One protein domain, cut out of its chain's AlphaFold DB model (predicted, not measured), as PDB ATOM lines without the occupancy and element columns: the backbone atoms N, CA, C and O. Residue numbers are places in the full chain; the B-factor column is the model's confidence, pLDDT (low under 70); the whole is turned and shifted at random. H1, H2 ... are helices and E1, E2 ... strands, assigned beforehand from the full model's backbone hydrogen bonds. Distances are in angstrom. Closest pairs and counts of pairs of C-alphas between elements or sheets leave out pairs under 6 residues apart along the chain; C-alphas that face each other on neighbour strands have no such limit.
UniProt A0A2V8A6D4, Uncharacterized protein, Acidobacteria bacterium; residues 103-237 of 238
ATOM      1  N   THR A 103     -43.383  54.835 -44.174       93.56
ATOM      2  CA  THR A 103     -44.510  54.253 -44.915       93.56
ATOM      3  C   THR A 103     -44.553  52.732 -44.781       93.56
ATOM      4  O   THR A 103     -45.623  52.190 -44.517       93.56
ATOM      5  N   ILE A 104     -43.414  52.040 -44.901       93.62
ATOM      6  CA  ILE A 104     -43.375  50.579 -44.720       93.62
ATOM      7  C   ILE A 104     -43.730  50.204 -43.273       93.62
ATOM      8  O   ILE A 104     -44.505  49.277 -43.056       93.62
ATOM      9  N   GLY A 105     -43.216  50.946 -42.287       92.25
ATOM     10  CA  GLY A 105     -43.546  50.738 -40.876       92.25
ATOM     11  C   GLY A 105     -45.039  50.919 -40.586       92.25
ATOM     12  O   GLY A 105     -45.636  50.076 -39.924       92.25
ATOM     13  N   LEU A 106     -45.666  51.966 -41.131       94.69
ATOM     14  CA  LEU A 106     -47.106  52.204 -40.988       94.69
ATOM     15  C   LEU A 106     -47.951  51.078 -41.591       94.69
ATOM     16  O   LEU A 106     -48.980  50.725 -41.019       94.69
ATOM     17  N   GLU A 107     -47.529  50.506 -42.719       96.19
ATOM     18  CA  GLU A 107     -48.214  49.345 -43.290       96.19
ATOM     19  C   GLU A 107     -48.033  48.103 -42.408       96.19
ATOM     20  O   GLU A 107     -49.006  47.427 -42.088       96.19
ATOM     21  N   ALA A 108     -46.810  47.848 -41.936       93.62
ATOM     22  CA  ALA A 108     -46.498  46.721 -41.060       93.62
ATOM     23  C   ALA A 108     -47.279  46.759 -39.733       93.62
ATOM     24  O   ALA A 108     -47.737  45.720 -39.260       93.62
ATOM     25  N   LEU A 109     -47.492  47.949 -39.155       96.81
ATOM     26  CA  LEU A 109     -48.248  48.119 -37.908       96.81
ATOM     27  C   LEU A 109     -49.687  47.597 -37.999       96.81
ATOM     28  O   LEU A 109     -50.219  47.128 -36.995       96.81
ATOM     29  N   LYS A 110     -50.304  47.599 -39.187       97.00
ATOM     30  CA  LYS A 110     -51.655  47.045 -39.389       97.00
ATOM     31  C   LYS A 110     -51.728  45.533 -39.152       97.00
ATOM     32  O   LYS A 110     -52.812  45.013 -38.909       97.00
ATOM     33  N   HIS A 111     -50.594  44.837 -39.223       95.44
ATOM     34  CA  HIS A 111     -50.487  43.384 -39.079       95.44
ATOM     35  C   HIS A 111     -49.867  42.949 -37.743       95.44
ATOM     36  O   HIS A 111     -49.734  41.751 -37.488       95.44
ATOM     37  N   LEU A 112     -49.476  43.897 -36.883       95.62
ATOM     38  CA  LEU A 112     -48.692  43.618 -35.677       95.62
ATOM     39  C   LEU A 112     -49.391  42.639 -34.724       95.62
ATOM     40  O   LEU A 112     -48.754  41.712 -34.215       95.62
ATOM     41  N   ASP A 113     -50.695  42.810 -34.512       96.06
ATOM     42  CA  ASP A 113     -51.480  41.941 -33.629       96.06
ATOM     43  C   ASP A 113     -51.561  40.508 -34.167       96.06
ATOM     44  O   ASP A 113     -51.383  39.544 -33.418       96.06
ATOM     45  N   GLU A 114     -51.759  40.352 -35.479       97.06
ATOM     46  CA  GLU A 114     -51.781  39.048 -36.146       97.06
ATOM     47  C   GLU A 114     -50.424  38.349 -36.013       97.06
ATOM     48  O   GLU A 114     -50.350  37.190 -35.598       97.06
ATOM     49  N   TRP A 115     -49.333  39.057 -36.309       96.75
ATOM     50  CA  TRP A 115     -47.983  38.507 -36.208       96.75
ATOM     51  C   TRP A 115     -47.626  38.118 -34.777       96.75
ATOM     52  O   TRP A 115     -47.081  37.036 -34.559       96.75
ATOM     53  N   THR A 116     -47.986  38.955 -33.805       96.06
ATOM     54  CA  THR A 116     -47.776  38.668 -32.381       96.06
ATOM     55  C   THR A 116     -48.573  37.439 -31.951       96.06
ATOM     56  O   THR A 116     -48.041  36.565 -31.266       96.06
ATOM     57  N   SER A 117     -49.832  37.324 -32.380       96.81
ATOM     58  CA  SER A 117     -50.672  36.154 -32.105       96.81
ATOM     59  C   SER A 117     -50.070  34.870 -32.690       96.81
ATOM     60  O   SER A 117     -49.939  33.868 -31.983       96.81
ATOM     61  N   ARG A 118     -49.598  34.915 -33.944       97.06
ATOM     62  CA  ARG A 118     -48.929  33.776 -34.595       97.06
ATOM     63  C   ARG A 118     -47.636  33.375 -33.885       97.06
ATOM     64  O   ARG A 118     -47.448  32.198 -33.597       97.06
ATOM     65  N   ALA A 119     -46.776  34.333 -33.538       96.38
ATOM     66  CA  ALA A 119     -45.543  34.054 -32.798       96.38
ATOM     67  C   ALA A 119     -45.826  33.404 -31.429       96.38
ATOM     68  O   ALA A 119     -45.135  32.471 -31.019       96.38
ATOM     69  N   ARG A 120     -46.889  33.838 -30.736       96.75
ATOM     70  CA  ARG A 120     -47.332  33.227 -29.472       96.75
ATOM     71  C   ARG A 120     -47.818  31.790 -29.655       96.75
ATOM     72  O   ARG A 120     -47.413  30.932 -28.875       96.75
ATOM     73  N   ALA A 121     -48.613  31.509 -30.686       97.25
ATOM     74  CA  ALA A 121     -49.063  30.147 -30.994       97.25
ATOM     75  C   ALA A 121     -47.882  29.203 -31.307       97.25
ATOM     76  O   ALA A 121     -47.848  28.046 -30.865       97.25
ATOM     77  N   HIS A 122     -46.867  29.714 -32.005       97.94
ATOM     78  CA  HIS A 122     -45.633  28.979 -32.291       97.94
ATOM     79  C   HIS A 122     -44.827  28.712 -31.021       97.94
ATOM     80  O   HIS A 122     -44.413  27.576 -30.784       97.94
ATOM     81  N   ALA A 123     -44.676  29.716 -30.154       97.50
ATOM     82  CA  ALA A 123     -44.024  29.571 -28.854       97.50
ATOM     83  C   ALA A 123     -44.750  28.568 -27.940       97.50
ATOM     84  O   ALA A 123     -44.103  27.775 -27.259       97.50
ATOM     85  N   GLU A 124     -46.084  28.542 -27.943       96.19
ATOM     86  CA  GLU A 124     -46.876  27.549 -27.207       96.19
ATOM     87  C   GLU A 124     -46.665  26.129 -27.747       96.19
ATOM     88  O   GLU A 124     -46.537  25.174 -26.978       96.19
ATOM     89  N   SER A 125     -46.578  25.975 -29.067       96.19
ATOM     90  CA  SER A 125     -46.248  24.692 -29.696       96.19
ATOM     91  C   SER A 125     -44.840  24.229 -29.330       96.19
ATOM     92  O   SER A 125     -44.660  23.071 -28.948       96.19
ATOM     93  N   MET A 126     -43.873  25.144 -29.332       97.12
ATOM     94  CA  MET A 126     -42.507  24.882 -28.886       97.12
ATOM     95  C   MET A 126     -42.463  24.481 -27.402       97.12
ATOM     96  O   MET A 126     -41.876  23.456 -27.056       97.12
ATOM     97  N   ASN A 127     -43.174  25.208 -26.531       96.44
ATOM     98  CA  ASN A 127     -43.290  24.902 -25.101       96.44
ATOM     99  C   ASN A 127     -43.809  23.481 -24.865       96.44
ATOM    100  O   ASN A 127     -43.244  22.750 -24.050       96.44
ATOM    101  N   ARG A 128     -44.866  23.068 -25.579       95.31
ATOM    102  CA  ARG A 128     -45.451  21.723 -25.445       95.31
ATOM    103  C   ARG A 128     -44.452  20.617 -25.773       95.31
ATOM    104  O   ARG A 128     -44.437  19.600 -25.091       95.31
ATOM    105  N   VAL A 129     -43.620  20.813 -26.793       95.81
ATOM    106  CA  VAL A 129     -42.641  19.806 -27.228       95.81
ATOM    107  C   VAL A 129     -41.409  19.797 -26.324       95.81
ATOM    108  O   VAL A 129     -40.959  18.731 -25.904       95.81
ATOM    109  N   LEU A 130     -40.860  20.969 -26.005       95.81
ATOM    110  CA  LEU A 130     -39.580  21.073 -25.304       95.81
ATOM    111  C   LEU A 130     -39.696  20.856 -23.794       95.81
ATOM    112  O   LEU A 130     -38.775  20.298 -23.204       95.81
ATOM    113  N   SER A 131     -40.820  21.225 -23.169       94.62
ATOM    114  CA  SER A 131     -41.018  21.057 -21.717       94.62
ATOM    115  C   SER A 131     -41.001  19.597 -21.252       94.62
ATOM    116  O   SER A 131     -40.726  19.331 -20.085       94.62
ATOM    117  N   ALA A 132     -41.244  18.648 -22.158       90.06
ATOM    118  CA  ALA A 132     -41.142  17.219 -21.880       90.06
ATOM    119  C   ALA A 132     -39.686  16.703 -21.840       90.06
ATOM    120  O   ALA A 132     -39.460  15.543 -21.497       90.06
ATOM    121  N   THR A 133     -38.698  17.533 -22.196       90.88
ATOM    122  CA  THR A 133     -37.290  17.123 -22.289       90.88
ATOM    123  C   THR A 133     -36.573  17.329 -20.949       90.88
ATOM    124  O   THR A 133     -36.506  18.462 -20.463       90.88
ATOM    125  N   PRO A 134     -35.992  16.279 -20.337       89.25
ATOM    126  CA  PRO A 134     -35.285  16.409 -19.065       89.25
ATOM    127  C   PRO A 134     -34.123  17.404 -19.132       89.25
ATOM    128  O   PRO A 134     -33.276  17.327 -20.024       89.25
ATOM    129  N   GLY A 135     -34.070  18.315 -18.158       89.31
ATOM    130  CA  GLY A 135     -33.021  19.331 -18.046       89.31
ATOM    131  C   GLY A 135     -33.244  20.584 -18.896       89.31
ATOM    132  O   GLY A 135     -32.494  21.543 -18.735       89.31
ATOM    133  N   VAL A 136     -34.277  20.618 -19.743       93.38
ATOM    134  CA  VAL A 136     -34.613  21.789 -20.565       93.38
ATOM    135  C   VAL A 136     -35.532  22.735 -19.800       93.38
ATOM    136  O   VAL A 136     -36.494  22.313 -19.157       93.38
ATOM    137  N   GLN A 137     -35.252  24.035 -19.883       94.69
ATOM    138  CA  GLN A 137     -36.081  25.082 -19.286       94.69
ATOM    139  C   GLN A 137     -36.591  26.013 -20.383       94.69
ATOM    140  O   GLN A 137     -35.812  26.714 -21.026       94.69
ATOM    141  N   VAL A 138     -37.906  25.997 -20.584       96.19
ATOM    142  CA  VAL A 138     -38.612  26.850 -21.549       96.19
ATOM    143  C   VAL A 138     -38.919  28.236 -20.952       96.19
ATOM    144  O   VAL A 138     -38.922  28.370 -19.721       96.19
ATOM    145  N   PRO A 139     -39.193  29.269 -21.775       94.62
ATOM    146  CA  PRO A 139     -39.607  30.578 -21.281       94.62
ATOM    147  C   PRO A 139     -40.818  30.495 -20.348       94.62
ATOM    148  O   PRO A 139     -41.806  29.823 -20.643       94.62
ATOM    149  N   VAL A 140     -40.767  31.240 -19.244       92.75
ATOM    150  CA  VAL A 140     -41.888  31.391 -18.310       92.75
ATOM    151  C   VAL A 140     -42.480  32.782 -18.477       92.75
ATOM    152  O   VAL A 140     -41.759  33.775 -18.416       92.75
ATOM    153  N   VAL A 141     -43.800  32.855 -18.641       93.62
ATOM    154  CA  VAL A 141     -44.536  34.123 -18.668       93.62
ATOM    155  C   VAL A 141     -45.014  34.449 -17.247       93.62
ATOM    156  O   VAL A 141     -45.769  33.657 -16.677       93.62
ATOM    157  N   PRO A 142     -44.587  35.576 -16.640       91.75
ATOM    158  CA  PRO A 142     -45.066  35.984 -15.322       91.75
ATOM    159  C   PRO A 142     -46.581  36.226 -15.291       91.75
ATOM    160  O   PRO A 142     -47.183  36.643 -16.281       91.75
ATOM    161  N   SER A 143     -47.198  36.003 -14.128       92.44
ATOM    162  CA  SER A 143     -48.631  36.255 -13.933       92.44
ATOM    163  C   SER A 143     -48.982  37.718 -14.214       92.44
ATOM    164  O   SER A 143     -48.318  38.621 -13.711       92.44
ATOM    165  N   GLY A 144     -50.053  37.945 -14.977       93.81
ATOM    166  CA  GLY A 144     -50.505  39.287 -15.360       93.81
ATOM    167  C   GLY A 144     -49.723  39.919 -16.517       93.81
ATOM    168  O   GLY A 144     -49.998  41.064 -16.864       93.81
ATOM    169  N   CYS A 145     -48.781  39.198 -17.132       93.75
ATOM    170  CA  CYS A 145     -48.015  39.673 -18.281       93.75
ATOM    171  C   CYS A 145     -48.342  38.882 -19.555       93.75
ATOM    172  O   CYS A 145     -48.732  37.715 -19.518       93.75
ATOM    173  N   SER A 146     -48.122  39.519 -20.703       90.56
ATOM    174  CA  SER A 146     -48.093  38.880 -22.014       90.56
ATOM    175  C   SER A 146     -46.667  38.929 -22.567       90.56
ATOM    176  O   SER A 146     -45.927  39.879 -22.335       90.56
ATOM    177  N   HIS A 147     -46.264  37.882 -23.285       94.25
ATOM    178  CA  HIS A 147     -44.983  37.836 -23.983       94.25
ATOM    179  C   HIS A 147     -45.230  37.903 -25.494       94.25
ATOM    180  O   HIS A 147     -46.103  37.193 -26.001       94.25
ATOM    181  N   VAL A 148     -44.497  38.769 -26.199       94.31
ATOM    182  CA  VAL A 148     -44.601  38.933 -27.666       94.31
ATOM    183  C   VAL A 148     -43.680  37.985 -28.436       94.31
ATOM    184  O   VAL A 148     -43.839  37.811 -29.632       94.31
ATOM    185  N   TYR A 149     -42.739  37.349 -27.732       94.12
ATOM    186  CA  TYR A 149     -41.789  36.371 -28.280       94.12
ATOM    187  C   TYR A 149     -40.961  36.904 -29.451       94.12
ATOM    188  O   TYR A 149     -40.680  36.173 -30.393       94.12
ATOM    189  N   TYR A 150     -40.486  38.151 -29.338       90.62
ATOM    190  CA  TYR A 150     -39.407  38.651 -30.201       90.62
ATOM    191  C   TYR A 150     -38.201  37.692 -30.191       90.62
ATOM    192  O   TYR A 150     -37.591  37.438 -31.225       90.62
ATOM    193  N   GLN A 151     -37.920  37.103 -29.025       92.31
ATOM    194  CA  GLN A 151     -36.996  35.987 -28.857       92.31
ATOM    195  C   GLN A 151     -37.676  34.876 -28.053       92.31
ATOM    196  O   GLN A 151     -38.368  35.140 -27.063       92.31
ATOM    197  N   TYR A 152     -37.461  33.627 -28.465       95.75
ATOM    198  CA  TYR A 152     -37.814  32.444 -27.687       95.75
ATOM    199  C   TYR A 152     -36.531  31.783 -27.194       95.75
ATOM    200  O   TYR A 152     -35.827  31.119 -27.952       95.75
ATOM    201  N   CYS A 153     -36.220  32.014 -25.919       95.31
ATOM    202  CA  CYS A 153     -34.973  31.587 -25.298       95.31
ATOM    203  C   CYS A 153     -35.187  30.370 -24.399       95.31
ATOM    204  O   CYS A 153     -35.977  30.425 -23.456       95.31
ATOM    205  N   VAL A 154     -34.434  29.302 -24.630       95.06
ATOM    206  CA  VAL A 154     -34.416  28.121 -23.758       95.06
ATOM    207  C   VAL A 154     -33.067  27.971 -23.078       95.06
ATOM    208  O   VAL A 154     -32.049  28.454 -23.573       95.06
ATOM    209  N   TYR A 155     -33.055  27.250 -21.962       93.44
ATOM    210  CA  TYR A 155     -31.825  26.746 -21.361       93.44
ATOM    211  C   TYR A 155     -31.765  25.233 -21.538       93.44
ATOM    212  O   TYR A 155     -32.734  24.534 -21.226       93.44
ATOM    213  N   GLY A 156     -30.636  24.744 -22.048       89.38
ATOM    214  CA  GLY A 156     -30.338  23.317 -22.109       89.38
ATOM    215  C   GLY A 156     -29.910  22.744 -20.747       89.38
ATOM    216  O   GLY A 156     -29.847  23.474 -19.753       89.38
ATOM    217  N   PRO A 157     -29.600  21.439 -20.693       85.44
ATOM    218  CA  PRO A 157     -29.080  20.793 -19.489       85.44
ATOM    219  C   PRO A 157     -27.747  21.415 -19.031       85.44
ATOM    220  O   PRO A 157     -26.899  21.731 -19.858       85.44
ATOM    221  N   GLU A 158     -27.523  21.529 -17.715       78.56
ATOM    222  CA  GLU A 158     -26.397  22.290 -17.121       78.56
ATOM    223  C   GLU A 158     -24.987  21.846 -17.549       78.56
ATOM    224  O   GLU A 158     -24.039  22.615 -17.417       78.56
ATOM    225  N   ARG A 159     -24.828  20.610 -18.032       78.81
ATOM    226  CA  ARG A 159     -23.528  20.027 -18.416       78.81
ATOM    227  C   ARG A 159     -23.254  20.059 -19.917       78.81
ATOM    228  O   ARG A 159     -22.248  19.510 -20.355       78.81
ATOM    229  N   VAL A 160     -24.160  20.633 -20.701       80.94
ATOM    230  CA  VAL A 160     -24.063  20.640 -22.159       80.94
ATOM    231  C   VAL A 160     -23.590  22.008 -22.622       80.94
ATOM    232  O   VAL A 160     -24.136  23.030 -22.211       80.94
ATOM    233  N   ASP A 161     -22.594  22.016 -23.500       87.94
ATOM    234  CA  ASP A 161     -22.150  23.238 -24.153       87.94
ATOM    235  C   ASP A 161     -23.231  23.743 -25.126       87.94
ATOM    236  O   ASP A 161     -23.647  23.042 -26.055       87.94
ATOM    237  N   ARG A 162     -23.700  24.973 -24.902       89.81
ATOM    238  CA  ARG A 162     -24.693  25.638 -25.751       89.81
ATOM    239  C   ARG A 162     -24.206  25.812 -27.191       89.81
ATOM    240  O   ARG A 162     -25.016  25.690 -28.108       89.81
ATOM    241  N   ASP A 163     -22.906  26.007 -27.398       90.81
ATOM    242  CA  ASP A 163     -22.339  26.195 -28.737       90.81
ATOM    243  C   ASP A 163     -22.361  24.863 -29.510       90.81
ATOM    244  O   ASP A 163     -22.679  24.818 -30.701       90.81
ATOM    245  N   GLU A 164     -22.136  23.735 -28.820       91.44
ATOM    246  CA  GLU A 164     -22.301  22.399 -29.404       91.44
ATOM    247  C   GLU A 164     -23.759  22.153 -29.830       91.44
ATOM    248  O   GLU A 164     -24.008  21.584 -30.901       91.44
ATOM    249  N   LEU A 165     -24.732  22.594 -29.023       91.81
ATOM    250  CA  LEU A 165     -26.158  22.471 -29.344       91.81
ATOM    251  C   LEU A 165     -26.520  23.235 -30.624       91.81
ATOM    252  O   LEU A 165     -27.217  22.676 -31.479       91.81
ATOM    253  N   VAL A 166     -26.004  24.458 -30.781       93.00
ATOM    254  CA  VAL A 166     -26.161  25.272 -31.998       93.00
ATOM    255  C   VAL A 166     -25.613  24.522 -33.209       93.00
ATOM    256  O   VAL A 166     -26.352  24.234 -34.154       93.00
ATOM    257  N   VAL A 167     -24.347  24.093 -33.155       94.62
ATOM    258  CA  VAL A 167     -23.691  23.378 -34.264       94.62
ATOM    259  C   VAL A 167     -24.463  22.117 -34.660       94.62
ATOM    260  O   VAL A 167     -24.607  21.810 -35.848       94.62
ATOM    261  N   ARG A 168     -24.980  21.360 -33.687       95.00
ATOM    262  CA  ARG A 168     -25.748  20.135 -33.954       95.00
ATOM    263  C   ARG A 168     -27.104  20.414 -34.595       95.00
ATOM    264  O   ARG A 168     -27.504  19.641 -35.467       95.00
ATOM    265  N   CYS A 169     -27.786  21.492 -34.216       95.94
ATOM    266  CA  CYS A 169     -29.037  21.896 -34.860       95.94
ATOM    267  C   CYS A 169     -28.799  22.381 -36.295       95.94
ATOM    268  O   CYS A 169     -29.477  21.907 -37.213       95.94
ATOM    269  N   VAL A 170     -27.765  23.198 -36.516       96.06
ATOM    270  CA  VAL A 170     -27.389  23.687 -37.855       96.06
ATOM    271  C   VAL A 170     -27.066  22.520 -38.788       96.06
ATOM    272  O   VAL A 170     -27.554  22.466 -39.917       96.06
ATOM    273  N   ARG A 171     -26.341  21.500 -38.304       96.25
ATOM    274  CA  ARG A 171     -26.073  20.260 -39.063       96.25
ATOM    275  C   ARG A 171     -27.334  19.466 -39.426       96.25
ATOM    276  O   ARG A 171     -27.294  18.671 -40.360       96.25
ATOM    277  N   ARG A 172     -28.447  19.674 -38.716       97.56
ATOM    278  CA  ARG A 172     -29.778  19.103 -39.018       97.56
ATOM    279  C   ARG A 172     -30.654  20.055 -39.849       97.56
ATOM    280  O   ARG A 172     -31.834  19.778 -40.080       97.56
ATOM    281  N   GLY A 173     -30.082  21.161 -40.322       96.25
ATOM    282  CA  GLY A 173     -30.756  22.156 -41.146       96.25
ATOM    283  C   GLY A 173     -31.757  23.010 -40.373       96.25
ATOM    284  O   GLY A 173     -32.766  23.410 -40.955       96.25
ATOM    285  N   VAL A 174     -31.517  23.225 -39.075       96.38
ATOM    286  CA  VAL A 174     -32.268  24.156 -38.226       96.38
ATOM    287  C   VAL A 174     -31.288  25.149 -37.625       96.38
ATOM    288  O   VAL A 174     -30.438  24.775 -36.822       96.38
ATOM    289  N   ASP A 175     -31.421  26.404 -38.034       94.00
ATOM    290  CA  ASP A 175     -30.592  27.492 -37.539       94.00
ATOM    291  C   ASP A 175     -31.132  28.000 -36.196       94.00
ATOM    292  O   ASP A 175     -32.315  28.337 -36.083       94.00
ATOM    293  N   ILE A 176     -30.282  27.972 -35.173       93.88
ATOM    294  CA  ILE A 176     -30.559  28.479 -33.825       93.88
ATOM    295  C   ILE A 176     -29.330  29.243 -33.358       93.88
ATOM    296  O   ILE A 176     -28.219  28.922 -33.764       93.88
ATOM    297  N   GLU A 177     -29.519  30.198 -32.459       91.44
ATOM    298  CA  GLU A 177     -28.447  31.116 -32.078       91.44
ATOM    299  C   GLU A 177     -28.225  31.153 -30.574       91.44
ATOM    300  O   GLU A 177     -29.131  30.892 -29.783       91.44
ATOM    301  N   THR A 178     -27.016  31.513 -30.152       91.31
ATOM    302  CA  THR A 178     -26.796  31.882 -28.747       91.31
ATOM    303  C   THR A 178     -27.365  33.268 -28.476       91.31
ATOM    304  O   THR A 178     -27.338  34.149 -29.334       91.31
ATOM    305  N   LEU A 179     -27.873  33.499 -27.267       82.19
ATOM    306  CA  LEU A 179     -28.227  34.852 -26.866       82.19
ATOM    307  C   LEU A 179     -26.947  35.693 -26.730       82.19
ATOM    308  O   LEU A 179     -26.096  35.388 -25.897       82.19
ATOM    309  N   HIS A 180     -26.848  36.775 -27.509       78.31
ATOM    310  CA  HIS A 180     -25.745  37.743 -27.464       78.31
ATOM    311  C   HIS A 180     -25.780  38.593 -26.182       78.31
ATOM    312  O   HIS A 180     -26.063  39.790 -26.205       78.31
ATOM    313  N   VAL A 181     -25.547  37.953 -25.038       81.50
ATOM    314  CA  VAL A 181     -25.394  38.605 -23.739       81.50
ATOM    315  C   VAL A 181     -23.977  38.359 -23.260       81.50
ATOM    316  O   VAL A 181     -23.636  37.266 -22.803       81.50
ATOM    317  N   ASP A 182     -23.169  39.410 -23.345       83.50
ATOM    318  CA  ASP A 182     -21.871  39.450 -22.695       83.50
ATOM    319  C   ASP A 182     -22.055  39.456 -21.175       83.50
ATOM    320  O   ASP A 182     -23.031  39.989 -20.641       83.50
ATOM    321  N   VAL A 183     -21.103  38.856 -20.465       86.56
ATOM    322  CA  VAL A 183     -21.051  38.885 -19.003       86.56
ATOM    323  C   VAL A 183     -20.120  40.035 -18.623       86.56
ATOM    324  O   VAL A 183     -18.906  39.856 -18.712       86.56
ATOM    325  N   PRO A 184     -20.630  41.214 -18.206       84.06
ATOM    326  CA  PRO A 184     -19.794  42.405 -18.053       84.06
ATOM    327  C   PRO A 184     -18.573  42.211 -17.139       84.06
ATOM    328  O   PRO A 184     -17.504  42.677 -17.515       84.06
ATOM    329  N   PRO A 185     -18.663  41.474 -16.006       82.19
ATOM    330  CA  PRO A 185     -17.493  41.146 -15.185       82.19
ATOM    331  C   PRO A 185     -16.342  40.436 -15.909       82.19
ATOM    332  O   PRO A 185     -15.204  40.535 -15.461       82.19
ATOM    333  N   ASP A 186     -16.624  39.715 -16.997       84.69
ATOM    334  CA  ASP A 186     -15.626  38.953 -17.752       84.69
ATOM    335  C   ASP A 186     -15.016  39.787 -18.903       84.69
ATOM    336  O   ASP A 186     -14.081  39.338 -19.566       84.69
ATOM    337  N   MET A 187     -15.516  41.005 -19.155       86.19
ATOM    338  CA  MET A 187     -15.012  41.884 -20.213       86.19
ATOM    339  C   MET A 187     -13.917  42.815 -19.686       86.19
ATOM    340  O   MET A 187     -14.098  43.514 -18.688       86.19
ATOM    341  N   GLU A 188     -12.815  42.926 -20.430       87.62
ATOM    342  CA  GLU A 188     -11.681  43.801 -20.092       87.62
ATOM    343  C   GLU A 188     -12.099  45.266 -19.877       87.62
ATOM    344  O   GLU A 188     -11.608  45.932 -18.965       87.62
ATOM    345  N   LEU A 189     -13.087  45.740 -20.647       88.06
ATOM    346  CA  LEU A 189     -13.650  47.089 -20.540       88.06
ATOM    347  C   LEU A 189     -14.165  47.425 -19.126       88.06
ATOM    348  O   LEU A 189     -14.159  48.593 -18.734       88.06
ATOM    349  N   PHE A 190     -14.589  46.420 -18.352       84.88
ATOM    350  CA  PHE A 190     -15.166  46.587 -17.015       84.88
ATOM    351  C   PHE A 190     -14.256  46.088 -15.881       84.88
ATOM    352  O   PHE A 190     -14.686  46.052 -14.726       84.88
ATOM    353  N   ALA A 191     -12.983  45.779 -16.157       78.00
ATOM    354  CA  ALA A 191     -12.042  45.228 -15.173       78.00
ATOM    355  C   ALA A 191     -11.867  46.091 -13.900       78.00
ATOM    356  O   ALA A 191     -11.529  45.576 -12.837       78.00
ATOM    357  N   GLY A 192     -12.117  47.404 -13.984       76.81
ATOM    358  CA  GLY A 192     -12.030  48.337 -12.853       76.81
ATOM    359  C   GLY A 192     -13.272  48.413 -11.952       76.81
ATOM    360  O   GLY A 192     -13.227  49.092 -10.926       76.81
ATOM    361  N   ALA A 193     -14.380  47.759 -12.314       67.69
ATOM    362  CA  ALA A 193     -15.652  47.829 -11.594       67.69
ATOM    363  C   ALA A 193     -16.360  46.467 -11.618       67.69
ATOM    364  O   ALA A 193     -17.328  46.254 -12.346       67.69
ATOM    365  N   VAL A 194     -15.874  45.533 -10.800       66.56
ATOM    366  CA  VAL A 194     -16.431  44.181 -10.736       66.56
ATOM    367  C   VAL A 194     -17.482  44.113  -9.633       66.56
ATOM    368  O   VAL A 194     -17.167  44.053  -8.446       66.56
ATOM    369  N   ALA A 195     -18.749  44.121 -10.032       71.69
ATOM    370  CA  ALA A 195     -19.839  43.648  -9.192       71.69
ATOM    371  C   ALA A 195     -20.418  42.388  -9.835       71.69
ATOM    372  O   ALA A 195     -20.736  42.387 -11.025       71.69
ATOM    373  N   GLU A 196     -20.559  41.319  -9.052       70.00
ATOM    374  CA  GLU A 196     -21.246  40.112  -9.511       70.00
ATOM    375  C   GLU A 196     -22.694  40.454  -9.880       70.00
ATOM    376  O   GLU A 196     -23.476  40.947  -9.061       70.00
ATOM    377  N   ALA A 197     -23.044  40.202 -11.140       74.31
ATOM    378  CA  ALA A 197     -24.386  40.399 -11.655       74.31
ATOM    379  C   ALA A 197     -25.139  39.069 -11.573       74.31
ATOM    380  O   ALA A 197     -24.970  38.181 -12.416       74.31
ATOM    381  N   THR A 198     -25.982  38.925 -10.548       83.56
ATOM    382  CA  THR A 198     -26.810  37.729 -10.356       83.56
ATOM    383  C   THR A 198     -27.576  37.401 -11.637       83.56
ATOM    384  O   THR A 198     -28.397  38.186 -12.102       83.56
ATOM    385  N   GLY A 199     -27.319  36.220 -12.199       85.06
ATOM    386  CA  GLY A 199     -27.991  35.737 -13.404       85.06
ATOM    387  C   GLY A 199     -27.283  36.047 -14.724       85.06
ATOM    388  O   GLY A 199     -27.665  35.436 -15.714       85.06
ATOM    389  N   ALA A 200     -26.228  36.870 -14.768       85.94
ATOM    390  CA  ALA A 200     -25.509  37.167 -16.017       85.94
ATOM    391  C   ALA A 200     -24.893  35.906 -16.650       85.94
ATOM    392  O   ALA A 200     -25.150  35.598 -17.812       85.94
ATOM    393  N   ARG A 201     -24.177  35.099 -15.852       86.69
ATOM    394  CA  ARG A 201     -23.611  33.811 -16.309       86.69
ATOM    395  C   ARG A 201     -24.677  32.825 -16.767       86.69
ATOM    396  O   ARG A 201     -24.419  31.997 -17.628       86.69
ATOM    397  N   ARG A 202     -25.868  32.896 -16.173       88.19
ATOM    398  CA  ARG A 202     -26.999  32.073 -16.588       88.19
ATOM    399  C   ARG A 202     -27.574  32.585 -17.903       88.19
ATOM    400  O   ARG A 202     -27.788  31.776 -18.789       88.19
ATOM    401  N   ALA A 203     -27.792  33.890 -18.037       88.38
ATOM    402  CA  ALA A 203     -28.344  34.514 -19.236       88.38
ATOM    403  C   ALA A 203     -27.499  34.222 -20.479       88.38
ATOM    404  O   ALA A 203     -28.065  33.929 -21.527       88.38
ATOM    405  N   SER A 204     -26.168  34.187 -20.350       88.50
ATOM    406  CA  SER A 204     -25.310  33.821 -21.479       88.50
ATOM    407  C   SER A 204     -25.530  32.379 -21.958       88.50
ATOM    408  O   SER A 204     -25.169  32.067 -23.084       88.50
ATOM    409  N   GLN A 205     -26.106  31.481 -21.136       91.00
ATOM    410  CA  GLN A 205     -26.389  30.073 -21.489       91.00
ATOM    411  C   GLN A 205     -27.682  29.901 -22.295       91.00
ATOM    412  O   GLN A 205     -28.052  28.772 -22.617       91.00
ATOM    413  N   ALA A 206     -28.406  30.985 -22.571       93.19
ATOM    414  CA  ALA A 206     -29.648  30.917 -23.321       93.19
ATOM    415  C   ALA A 206     -29.395  30.651 -24.812       93.19
ATOM    416  O   ALA A 206     -28.512  31.249 -25.428       93.19
ATOM    417  N   ILE A 207     -30.238  29.802 -25.392       94.31
ATOM    418  CA  ILE A 207     -30.269  29.504 -26.824       94.31
ATOM    419  C   ILE A 207     -31.588  30.018 -27.390       94.31
ATOM    420  O   ILE A 207     -32.658  29.749 -26.836       94.31
ATOM    421  N   GLN A 208     -31.513  30.763 -28.482       94.94
ATOM    422  CA  GLN A 208     -32.637  31.324 -29.209       94.94
ATOM    423  C   GLN A 208     -33.099  30.361 -30.295       94.94
ATOM    424  O   GLN A 208     -32.323  29.962 -31.162       94.94
ATOM    425  N   ILE A 209     -34.381  30.015 -30.260       95.62
ATOM    426  CA  ILE A 209     -35.011  29.134 -31.243       95.62
ATOM    427  C   ILE A 209     -35.961  29.973 -32.107       95.62
ATOM    428  O   ILE A 209     -36.692  30.809 -31.565       95.62
ATOM    429  N   PRO A 210     -36.000  29.756 -33.433       93.00
ATOM    430  CA  PRO A 210     -36.870  30.517 -34.317       93.00
ATOM    431  C   PRO A 210     -38.355  30.241 -34.025       93.00
ATOM    432  O   PRO A 210     -38.820  29.102 -34.082       93.00
ATOM    433  N   VAL A 211     -39.108  31.311 -33.751       92.06
ATOM    434  CA  VAL A 211     -40.571  31.311 -33.525       92.06
ATOM    435  C   VAL A 211     -41.271  32.430 -34.310       92.06
ATOM    436  O   VAL A 211     -42.223  33.055 -33.846       92.06
ATOM    437  N   TYR A 212     -40.775  32.726 -35.510       91.69
ATOM    438  CA  TYR A 212     -41.254  33.852 -36.311       91.69
ATOM    439  C   TYR A 212     -42.680  33.650 -36.820       91.69
ATOM    440  O   TYR A 212     -43.060  32.548 -37.213       91.69
ATOM    441  N   SER A 213     -43.438  34.744 -36.925       94.19
ATOM    442  CA  SER A 213     -44.798  34.730 -37.476       94.19
ATOM    443  C   SER A 213     -44.863  34.235 -38.923       94.19
ATOM    444  O   SER A 213     -45.903  33.745 -39.340       94.19
ATOM    445  N   SER A 214     -43.777  34.326 -39.691       94.75
ATOM    446  CA  SER A 214     -43.707  33.865 -41.082       94.75
ATOM    447  C   SER A 214     -43.581  32.345 -41.235       94.75
ATOM    448  O   SER A 214     -43.824  31.837 -42.328       94.75
ATOM    449  N   LEU A 215     -43.240  31.613 -40.168       95.25
ATOM    450  CA  LEU A 215     -43.109  30.157 -40.220       95.25
ATOM    451  C   LEU A 215     -44.476  29.481 -40.376       95.25
ATOM    452  O   LEU A 215     -45.471  29.895 -39.766       95.25
ATOM    453  N   THR A 216     -44.506  28.409 -41.166       97.06
ATOM    454  CA  THR A 216     -45.649  27.492 -41.231       97.06
ATOM    455  C   THR A 216     -45.657  26.555 -40.025       97.06
ATOM    456  O   THR A 216     -44.617  26.288 -39.420       97.06
ATOM    457  N   ASP A 217     -46.820  25.996 -39.701       96.44
ATOM    458  CA  ASP A 217     -46.956  25.052 -38.584       96.44
ATOM    459  C   ASP A 217     -46.069  23.808 -38.771       96.44
ATOM    460  O   ASP A 217     -45.475  23.306 -37.817       96.44
ATOM    461  N   GLU A 218     -45.901  23.351 -40.015       97.31
ATOM    462  CA  GLU A 218     -44.996  22.252 -40.371       97.31
ATOM    463  C   GLU A 218     -43.528  22.604 -40.099       97.31
ATOM    464  O   GLU A 218     -42.773  21.785 -39.569       97.31
ATOM    465  N   GLN A 219     -43.113  23.834 -40.420       97.31
ATOM    466  CA  GLN A 219     -41.762  24.314 -40.128       97.31
ATOM    467  C   GLN A 219     -41.530  24.404 -38.618       97.31
ATOM    468  O   GLN A 219     -40.497  23.935 -38.141       97.31
ATOM    469  N   VAL A 220     -42.494  24.925 -37.855       97.62
ATOM    470  CA  VAL A 220     -42.412  24.989 -36.386       97.62
ATOM    471  C   VAL A 220     -42.323  23.590 -35.782       97.62
ATOM    472  O   VAL A 220     -41.471  23.345 -34.928       97.62
ATOM    473  N   ALA A 221     -43.140  22.645 -36.254       96.75
ATOM    474  CA  ALA A 221     -43.095  21.256 -35.805       96.75
ATOM    475  C   ALA A 221     -41.739  20.596 -36.105       96.75
ATOM    476  O   ALA A 221     -41.192  19.880 -35.257       96.75
ATOM    477  N   ARG A 222     -41.161  20.869 -37.284       97.44
ATOM    478  CA  ARG A 222     -39.821  20.399 -37.653       97.44
ATOM    479  C   ARG A 222     -38.748  20.983 -36.735       97.44
ATOM    480  O   ARG A 222     -37.942  20.217 -36.213       97.44
ATOM    481  N   VAL A 223     -38.747  22.300 -36.515       97.62
ATOM    482  CA  VAL A 223     -37.801  22.972 -35.604       97.62
ATOM    483  C   VAL A 223     -37.910  22.372 -34.203       97.62
ATOM    484  O   VAL A 223     -36.904  21.941 -33.646       97.62
ATOM    485  N   ALA A 224     -39.127  22.267 -33.665       96.62
ATOM    486  CA  ALA A 224     -39.367  21.728 -32.330       96.62
ATOM    487  C   ALA A 224     -38.859  20.289 -32.180       96.62
ATOM    488  O   ALA A 224     -38.222  19.958 -31.183       96.62
ATOM    489  N   THR A 225     -39.099  19.448 -33.189       96.94
ATOM    490  CA  THR A 225     -38.627  18.057 -33.214       96.94
ATOM    491  C   THR A 225     -37.103  17.990 -33.217       96.94
ATOM    492  O   THR A 225     -36.519  17.329 -32.364       96.94
ATOM    493  N   VAL A 226     -36.451  18.716 -34.129       97.25
ATOM    494  CA  VAL A 226     -34.985  18.712 -34.252       97.25
ATOM    495  C   VAL A 226     -34.323  19.198 -32.968       97.25
ATOM    496  O   VAL A 226     -33.404  18.544 -32.475       97.25
ATOM    497  N   VAL A 227     -34.799  20.314 -32.411       96.06
ATOM    498  CA  VAL A 227     -34.232  20.893 -31.189       96.06
ATOM    499  C   VAL A 227     -34.439  19.962 -29.996       96.06
ATOM    500  O   VAL A 227     -33.490  19.712 -29.254       96.06
ATOM    501  N   ARG A 228     -35.637  19.384 -29.836       95.69
ATOM    502  CA  ARG A 228     -35.910  18.380 -28.798       95.69
ATOM    503  C   ARG A 228     -34.936  17.212 -28.882       95.69
ATOM    504  O   ARG A 228     -34.367  16.830 -27.865       95.69
ATOM    505  N   ASP A 229     -34.743  16.650 -30.072       95.12
ATOM    506  CA  ASP A 229     -33.899  15.470 -30.258       95.12
ATOM    507  C   ASP A 229     -32.432  15.785 -29.929       95.12
ATOM    508  O   ASP A 229     -31.782  15.032 -29.206       95.12
ATOM    509  N   VAL A 230     -31.925  16.945 -30.366       94.50
ATOM    510  CA  VAL A 230     -30.565  17.400 -30.025       94.50
ATOM    511  C   VAL A 230     -30.403  17.604 -28.513       94.50
ATOM    512  O   VAL A 230     -29.392  17.184 -27.944       94.50
ATOM    513  N   LEU A 231     -31.391  18.207 -27.849       91.31
ATOM    514  CA  LEU A 231     -31.375  18.413 -26.397       91.31
ATOM    515  C   LEU A 231     -31.435  17.076 -25.637       91.31
ATOM    516  O   LEU A 231     -30.638  16.857 -24.728       91.31
ATOM    517  N   ALA A 232     -32.311  16.155 -26.044       89.75
ATOM    518  CA  ALA A 232     -32.487  14.850 -25.403       89.75
ATOM    519  C   ALA A 232     -31.250  13.944 -25.538       89.75
ATOM    520  O   ALA A 232     -30.834  13.311 -24.567       89.75
ATOM    521  N   GLU A 233     -30.623  13.913 -26.717       89.00
ATOM    522  CA  GLU A 233     -29.369  13.182 -26.957       89.00
ATOM    523  C   GLU A 233     -28.191  13.733 -26.141       89.00
ATOM    524  O   GLU A 233     -27.194  13.045 -25.933       89.00
ATOM    525  N   SER A 234     -28.270  14.993 -25.720       80.56
ATOM    526  CA  SER A 234     -27.228  15.626 -24.910       80.56
ATOM    527  C   SER A 234     -27.425  15.330 -23.423       80.56
ATOM    528  O   SER A 234     -26.444  15.138 -22.710       80.56
ATOM    529  N   SER A 235     -28.674  15.171 -22.972       70.38
ATOM    530  CA  SER A 235     -28.991  14.714 -21.613       70.38
ATOM    531  C   SER A 235     -28.553  13.271 -21.336       70.38
ATOM    532  O   SER A 235     -28.277  12.947 -20.188       70.38
ATOM    533  N   SER A 236     -28.477  12.397 -22.347       63.31
ATOM    534  CA  SER A 236     -28.037  11.000 -22.171       63.31
ATOM    535  C   SER A 236     -26.516  10.812 -22.158       63.31
ATOM    536  O   SER A 236     -26.041   9.747 -21.766       63.31
ATOM    537  N   ARG A 237     -25.750  11.821 -22.595       59.81
ATOM    538  CA  ARG A 237     -24.275  11.804 -22.627       59.81
ATOM    539  C   ARG A 237     -23.634  12.475 -21.401       59.81
ATOM    540  O   ARG A 237     -22.415  12.391 -21.269       59.81
TER     541      ARG A 237
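This is residues 103 to 237 of the 238 residues of an uncharacterized protein of Acidobacteria bacterium (UniProt A0A2V8A6D4). A short ribbon of two antiparallel strands, E1 and E2, lies near the middle, with H2 on the E1 side, H3 on the E2 side, and H5 packing on both H2 and H3. Two stretches stick out from this body: residues 103 to 111, which include H1, and residues 187 to 192 in the long link between H3 and H4. The printed part has 135 residues, with five named helices and two named strands in the order H1 H2 E1 H3 H4 E2 H5. Its class is mostly helix, but under half of the residues, 67, are in named elements. It is only just compact, close to loose, with a radius of gyration of the C-alphas of 16.8 A and spans of 48 by 41 by 32 A.

H1 is residues 103 to 109, 10.0 A long, beginning at C-alpha 103 at (-44.510, 54.253, -44.915). H2, residues 112 to 130, is 26.4 A long. E1 is residues 152 to 155, 10.4 A, beginning at C-alpha 152 at (-37.814, 32.444, -27.687). H3 is residues 162 to 171, 14.4 A. H4 is residues 200 to 203, 5.0 A, and E2 is residues 206 to 209, 9.7 A. H5, residues 217 to 235, is 26.8 A long and ends at C-alpha 235 at (-28.991, 14.714, -21.613).

E1 and E2 are antiparallel neighbours at 137 degrees, with N 154 and O 207 at 2.9 A and N 209 and O 152 at 2.9 A, within hydrogen-bond range. Residues 177 to 178 pair antiparallel with residues 207 to 208 of E2. The closest C-alphas of H2 and E1, those of Ala 123 and Tyr 152, are 6.9 A apart. Those of H3 and E2, Arg 162 and Ile 207, are also 6.9 A apart. H2 touches H5 with its residues 122 to 130 alone; the closest C-alphas of the two, those of Met 126 and Ala 224, are 5.6 A apart. They run the same way at a tilt of 36 degrees, only just steep. H5 touches H3 with its residues 226 to 231 alone, the closest C-alphas being those of Cys 169 and Val 227 at 6.4 A. They run opposite ways at a steep tilt of 50 degrees. H1 and H2 meet only through their link, which is tight. H4 touches no helix, and a tight link joins it to E2. In H1, H2, H3 and H5 every O i to N i+4 pair is within hydrogen-bond range; H4 is too short for such a pair.

The C-alphas farthest apart, of Thr 103 and Arg 237, are 52.0 A apart. The printed part has no cut. The links H2 to E1, 21 residues, and H3 to H4, 28 residues, are long. Mean pLDDT of the printed part is 90.8; residues 193 to 194 and 236 to 237 are under 70.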